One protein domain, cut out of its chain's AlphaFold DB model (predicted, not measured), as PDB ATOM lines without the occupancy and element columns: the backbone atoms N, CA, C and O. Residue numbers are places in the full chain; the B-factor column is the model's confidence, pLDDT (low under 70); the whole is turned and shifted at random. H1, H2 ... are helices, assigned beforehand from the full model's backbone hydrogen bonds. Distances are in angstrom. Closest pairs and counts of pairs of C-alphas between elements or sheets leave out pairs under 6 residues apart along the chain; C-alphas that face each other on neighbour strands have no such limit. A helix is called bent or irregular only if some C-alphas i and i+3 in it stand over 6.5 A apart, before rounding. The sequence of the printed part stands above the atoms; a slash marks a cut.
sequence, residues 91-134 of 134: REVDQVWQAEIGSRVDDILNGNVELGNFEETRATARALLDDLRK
ATOM      1  N   ARG A  91      25.167 -32.558 -42.620       89.69
ATOM      2  CA  ARG A  91      25.010 -32.484 -41.164       89.69
ATOM      3  C   ARG A  91      25.537 -31.184 -40.569       89.69
ATOM      4  O   ARG A  91      24.933 -30.679 -39.631       89.69
ATOM      5  N   GLU A  92      26.651 -30.668 -41.071       90.56
ATOM      6  CA  GLU A  92      27.202 -29.381 -40.648       90.56
ATOM      7  C   GLU A  92      26.273 -28.242 -41.079       90.56
ATOM      8  O   GLU A  92      25.920 -27.390 -40.266       90.56
ATOM      9  N   VAL A  93      25.793 -28.285 -42.327       91.06
ATOM     10  CA  VAL A  93      24.803 -27.332 -42.851       91.06
ATOM     11  C   VAL A  93      23.538 -27.345 -41.994       91.06
ATOM     12  O   VAL A  93      23.097 -26.292 -41.538       91.06
ATOM     13  N   ASP A  94      22.986 -28.528 -41.724       93.62
ATOM     14  CA  ASP A  94      21.782 -28.691 -40.912       93.62
ATOM     15  C   ASP A  94      21.995 -28.171 -39.483       93.62
ATOM     16  O   ASP A  94      21.115 -27.514 -38.932       93.62
ATOM     17  N   GLN A  95      23.165 -28.412 -38.881       95.12
ATOM     18  CA  GLN A  95      23.493 -27.912 -37.543       95.12
ATOM     19  C   GLN A  95      23.571 -26.385 -37.498       95.12
ATOM     20  O   GLN A  95      23.002 -25.775 -36.592       95.12
ATOM     21  N   VAL A  96      24.240 -25.764 -38.474       96.44
ATOM     22  CA  VAL A  96      24.342 -24.300 -38.565       96.44
ATOM     23  C   VAL A  96      22.962 -23.681 -38.781       96.44
ATOM     24  O   VAL A  96      22.605 -22.727 -38.090       96.44
ATOM     25  N   TRP A  97      22.148 -24.250 -39.673       97.56
ATOM     26  CA  TRP A  97      20.780 -23.781 -39.894       97.56
ATOM     27  C   TRP A  97      19.895 -23.952 -38.667       97.56
ATOM     28  O   TRP A  97      19.135 -23.046 -38.335       97.56
ATOM     29  N   GLN A  98      20.003 -25.080 -37.968       97.81
ATOM     30  CA  GLN A  98      19.238 -25.317 -36.750       97.81
ATOM     31  C   GLN A  98      19.607 -24.308 -35.656       97.81
ATOM     32  O   GLN A  98      18.716 -23.805 -34.970       97.81
ATOM     33  N   ALA A  99      20.897 -23.989 -35.510       97.62
ATOM     34  CA  ALA A  99      21.371 -22.983 -34.565       97.62
ATOM     35  C   ALA A  99      20.853 -21.580 -34.919       97.62
ATOM     36  O   ALA A  99      20.332 -20.884 -34.051       97.62
ATOM     37  N   GLU A 100      20.928 -21.192 -36.193       98.19
ATOM     38  CA  GLU A 100      20.436 -19.897 -36.675       98.19
ATOM     39  C   GLU A 100      18.918 -19.756 -36.492       98.19
ATOM     40  O   GLU A 100      18.436 -18.743 -35.986       98.19
ATOM     41  N   ILE A 101      18.146 -20.782 -36.863       97.81
ATOM     42  CA  ILE A 101      16.690 -20.789 -36.672       97.81
ATOM     43  C   ILE A 101      16.357 -20.699 -35.182       97.81
ATOM     44  O   ILE A 101      15.489 -19.911 -34.812       97.81
ATOM     45  N   GLY A 102      17.051 -21.467 -34.336       98.00
ATOM     46  CA  GLY A 102      16.892 -21.411 -32.884       98.00
ATOM     47  C   GLY A 102      17.118 -20.002 -32.341       98.00
ATOM     48  O   GLY A 102      16.232 -19.455 -31.693       98.00
ATOM     49  N   SER A 103      18.239 -19.373 -32.708       98.00
ATOM     50  CA  SER A 103      18.557 -18.000 -32.299       98.00
ATOM     51  C   SER A 103      17.482 -17.004 -32.734       98.00
ATOM     52  O   SER A 103      17.056 -16.172 -31.938       98.00
ATOM     53  N   ARG A 104      16.990 -17.096 -33.977       97.56
ATOM     54  CA  ARG A 104      15.934 -16.193 -34.465       97.56
ATOM     55  C   ARG A 104      14.605 -16.404 -33.754       97.56
ATOM     56  O   ARG A 104      13.886 -15.440 -33.514       97.56
ATOM     57  N   VAL A 105      14.254 -17.650 -33.441       98.00
ATOM     58  CA  VAL A 105      13.048 -17.950 -32.660       98.00
ATOM     59  C   VAL A 105      13.178 -17.366 -31.258       98.00
ATOM     60  O   VAL A 105      12.239 -16.722 -30.795       98.00
ATOM     61  N   ASP A 106      14.333 -17.523 -30.616       98.31
ATOM     62  CA  ASP A 106      14.588 -16.945 -29.298       98.31
ATOM     63  C   ASP A 106      14.494 -15.416 -29.330       98.31
ATOM     64  O   ASP A 106      13.862 -14.825 -28.457       98.31
ATOM     65  N   ASP A 107      15.038 -14.765 -30.357       98.12
ATOM     66  CA  ASP A 107      14.917 -13.316 -30.520       98.12
ATOM     67  C   ASP A 107      13.459 -12.861 -30.664       98.12
ATOM     68  O   ASP A 107      13.058 -11.861 -30.066       98.12
ATOM     69  N   ILE A 108      12.640 -13.612 -31.404       97.19
ATOM     70  CA  ILE A 108      11.205 -13.338 -31.548       97.19
ATOM     71  C   ILE A 108      10.482 -13.521 -30.210       97.19
ATOM     72  O   ILE A 108       9.705 -12.656 -29.805       97.19
ATOM     73  N   LEU A 109      10.725 -14.636 -29.516       97.38
ATOM     74  CA  LEU A 109      10.041 -14.971 -28.264       97.38
ATOM     75  C   LEU A 109      10.429 -14.038 -27.114       97.38
ATOM     76  O   LEU A 109       9.586 -13.723 -26.275       97.38
ATOM     77  N   ASN A 110      11.677 -13.573 -27.091       97.50
ATOM     78  CA  ASN A 110      12.167 -12.624 -26.095       97.50
ATOM     79  C   ASN A 110      11.834 -11.163 -26.440       97.50
ATOM     80  O   ASN A 110      12.067 -10.279 -25.618       97.50
ATOM     81  N   GLY A 111      11.275 -10.895 -27.626       96.94
ATOM     82  CA  GLY A 111      10.953  -9.540 -28.076       96.94
ATOM     83  C   GLY A 111      12.184  -8.705 -28.441       96.94
ATOM     84  O   GLY A 111      12.127  -7.478 -28.394       96.94
ATOM     85  N   ASN A 112      13.289  -9.356 -28.809       97.62
ATOM     86  CA  ASN A 112      14.520  -8.704 -29.263       97.62
ATOM     87  C   ASN A 112      14.403  -8.155 -30.696       97.62
ATOM     88  O   ASN A 112      15.287  -7.431 -31.152       97.62
ATOM     89  N   VAL A 113      13.332  -8.505 -31.412       96.94
ATOM     90  CA  VAL A 113      13.065  -8.067 -32.786       96.94
ATOM     91  C   VAL A 113      11.661  -7.492 -32.924       96.94
ATOM     92  O   VAL A 113      10.710  -7.948 -32.289       96.94
ATOM     93  N   GLU A 114      11.526  -6.501 -33.801       94.81
ATOM     94  CA  GLU A 114      10.232  -5.960 -34.206       94.81
ATOM     95  C   GLU A 114       9.628  -6.834 -35.314       94.81
ATOM     96  O   GLU A 114      10.258  -7.087 -36.343       94.81
ATOM     97  N   LEU A 115       8.400  -7.315 -35.104       93.38
ATOM     98  CA  LEU A 115       7.685  -8.123 -36.091       93.38
ATOM     99  C   LEU A 115       6.890  -7.227 -37.044       93.38
ATOM    100  O   LEU A 115       6.052  -6.438 -36.616       93.38
ATOM    101  N   GLY A 116       7.121  -7.397 -38.345       92.25
ATOM    102  CA  GLY A 116       6.357  -6.728 -39.397       92.25
ATOM    103  C   GLY A 116       5.094  -7.485 -39.817       92.25
ATOM    104  O   GLY A 116       4.857  -8.634 -39.432       92.25
ATOM    105  N   ASN A 117       4.285  -6.856 -40.674       95.69
ATOM    106  CA  ASN A 117       3.137  -7.511 -41.293       95.69
ATOM    107  C   ASN A 117       3.592  -8.537 -42.350       95.69
ATOM    108  O   ASN A 117       4.390  -8.238 -43.247       95.69
ATOM    109  N   PHE A 118       3.054  -9.756 -42.260       93.56
ATOM    110  CA  PHE A 118       3.405 -10.848 -43.169       93.56
ATOM    111  C   PHE A 118       3.051 -10.553 -44.634       93.56
ATOM    112  O   PHE A 118       3.876 -10.788 -45.515       93.56
ATOM    113  N   GLU A 119       1.854 -10.031 -44.912       97.19
ATOM    114  CA  GLU A 119       1.410  -9.791 -46.290       97.19
ATOM    115  C   GLU A 119       2.190  -8.646 -46.944       97.19
ATOM    116  O   GLU A 119       2.548  -8.750 -48.115       97.19
ATOM    117  N   GLU A 120       2.544  -7.602 -46.191       95.31
ATOM    118  CA  GLU A 120       3.412  -6.521 -46.683       95.31
ATOM    119  C   GLU A 120       4.822  -7.030 -47.013       95.31
ATOM    120  O   GLU A 120       5.362  -6.748 -48.089       95.31
ATOM    121  N   THR A 121       5.396  -7.853 -46.128       94.44
ATOM    122  CA  THR A 121       6.708  -8.482 -46.348       94.44
ATOM    123  C   THR A 121       6.674  -9.387 -47.581       94.44
ATOM    124  O   THR A 121       7.552  -9.328 -48.446       94.44
ATOM    125  N   ARG A 122       5.619 -10.196 -47.713       95.88
ATOM    126  CA  ARG A 122       5.416 -11.103 -48.845       95.88
ATOM    127  C   ARG A 122       5.216 -10.352 -50.160       95.88
ATOM    128  O   ARG A 122       5.789 -10.756 -51.174       95.88
ATOM    129  N   ALA A 123       4.422  -9.284 -50.163       96.75
ATOM    130  CA  ALA A 123       4.199  -8.449 -51.339       96.75
ATOM    131  C   ALA A 123       5.512  -7.810 -51.812       96.75
ATOM    132  O   ALA A 123       5.839  -7.890 -52.995       96.75
ATOM    133  N   THR A 124       6.300  -7.276 -50.876       95.38
ATOM    134  CA  THR A 124       7.628  -6.702 -51.139       95.38
ATOM    135  C   THR A 124       8.573  -7.723 -51.766       95.38
ATOM    136  O   THR A 124       9.151  -7.470 -52.823       95.38
ATOM    137  N   ALA A 125       8.691  -8.909 -51.162       95.62
ATOM    138  CA  ALA A 125       9.550  -9.972 -51.675       95.62
ATOM    139  C   ALA A 125       9.138 -10.412 -53.087       95.62
ATOM    140  O   ALA A 125       9.983 -10.624 -53.957       95.62
ATOM    141  N   ARG A 126       7.828 -10.516 -53.341       96.00
ATOM    142  CA  ARG A 126       7.308 -10.906 -54.652       96.00
ATOM    143  C   ARG A 126       7.569  -9.846 -55.715       96.00
ATOM    144  O   ARG A 126       7.991 -10.202 -56.810       96.00
ATOM    145  N   ALA A 127       7.380  -8.571 -55.382       96.94
ATOM    146  CA  ALA A 127       7.704  -7.466 -56.276       96.94
ATOM    147  C   ALA A 127       9.195  -7.461 -56.651       96.94
ATOM    148  O   ALA A 127       9.525  -7.293 -57.823       96.94
ATOM    149  N   LEU A 128      10.084  -7.720 -55.685       96.12
ATOM    150  CA  LEU A 128      11.527  -7.807 -55.919       96.12
ATOM    151  C   LEU A 128      11.894  -8.975 -56.845       96.12
ATOM    152  O   LEU A 128      12.670  -8.803 -57.781       96.12
ATOM    153  N   LEU A 129      11.302 -10.153 -56.633       96.19
ATOM    154  CA  LEU A 129      11.517 -11.308 -57.510       96.19
ATOM    155  C   LEU A 129      10.984 -11.079 -58.929       96.19
ATOM    156  O   LEU A 129      11.610 -11.510 -59.896       96.19
ATOM    157  N   ASP A 130       9.836 -10.415 -59.068       96.19
ATOM    158  CA  ASP A 130       9.290 -10.069 -60.380       96.19
ATOM    159  C   ASP A 130      10.158  -9.040 -61.109       96.19
ATOM    160  O   ASP A 130      10.252  -9.100 -62.334       96.19
ATOM    161  N   ASP A 131      10.820  -8.134 -60.389       94.38
ATOM    162  CA  ASP A 131      11.766  -7.191 -60.982       94.38
ATOM    163  C   ASP A 131      13.033  -7.883 -61.497       94.38
ATOM    164  O   ASP A 131      13.429  -7.656 -62.637       94.38
ATOM    165  N   LEU A 132      13.586  -8.823 -60.723       91.81
ATOM    166  CA  LEU A 132      14.746  -9.632 -61.125       91.81
ATOM    167  C   LEU A 132      14.480 -10.551 -62.330       91.81
ATOM    168  O   LEU A 132      15.420 -11.080 -62.923       91.81
ATOM    169  N   ARG A 133      13.209 -10.802 -62.665       90.00
ATOM    170  CA  ARG A 133      12.807 -11.711 -63.748       90.00
ATOM    171  C   ARG A 133      12.623 -11.013 -65.102       90.00
ATOM    172  O   ARG A 133      12.494 -11.717 -66.108       90.00
ATOM    173  N   LYS A 134      12.560  -9.680 -65.124       67.88
ATOM    174  CA  LYS A 134      12.456  -8.878 -66.355       67.88
ATOM    175  C   LYS A 134      13.781  -8.874 -67.110       67.88
ATOM    176  O   LYS A 134      13.710  -8.943 -68.356       67.88
TER     177      LYS A 134
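What this domain is: This is residues 91 to 134 of the 134 residues of an uncharacterized protein of Cryobacterium levicorallinum (UniProt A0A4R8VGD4). Two helices stand as the two arms of an open, wide-mouthed U, with H1 as the longer arm, H2 as the other, slanting outward, and the link of residues 110 to 117 as the floor between them. The space between the arms is empty, and the two helices meet nowhere along their lengths. The printed part has 44 residues with two named helices, H1 then H2, and no named strand; the class is all helix. The whole is extended, with a radius of gyration of the C-alphas of 14.7 A, and its outline is flat, with spans of 36 by 29 by 11 A.

Where its parts are: H1, the longest helix, holds residues 91 to 109 and measures 26.4 A from C-alpha 91 at (25.010, -32.484, -41.164) to C-alpha 109 at (10.041, -14.971, -28.264). H2 holds residues 118 to 132 and measures 21.3 A from its first to its last C-alpha, ending at C-alpha 132 at (14.746, -9.632, -61.125).

How they stand to each other: H1 and H2 are apart, with no C-alpha of the one within 8 A of the other. A short link of 8 residues joins them. Residues 91 to 103 of H1 stand free, and so do residues 106 to 111, of which 106 to 109 belong to H1. Residues 114 to 134 stand free too, of which 118 to 132 belong to H2. In H1 and H2 every O i to N i+4 pair is within hydrogen-bond range, and neither helix is bent.

The domain as a whole: The two C-alphas farthest apart are those of Asn 110 and Lys 134, at 40.4 A. The printed part has no cut and ends at residue 134, the chain's last residue. The mean pLDDT of the printed part is 95.1, and one residue, Lys 134, is under 70.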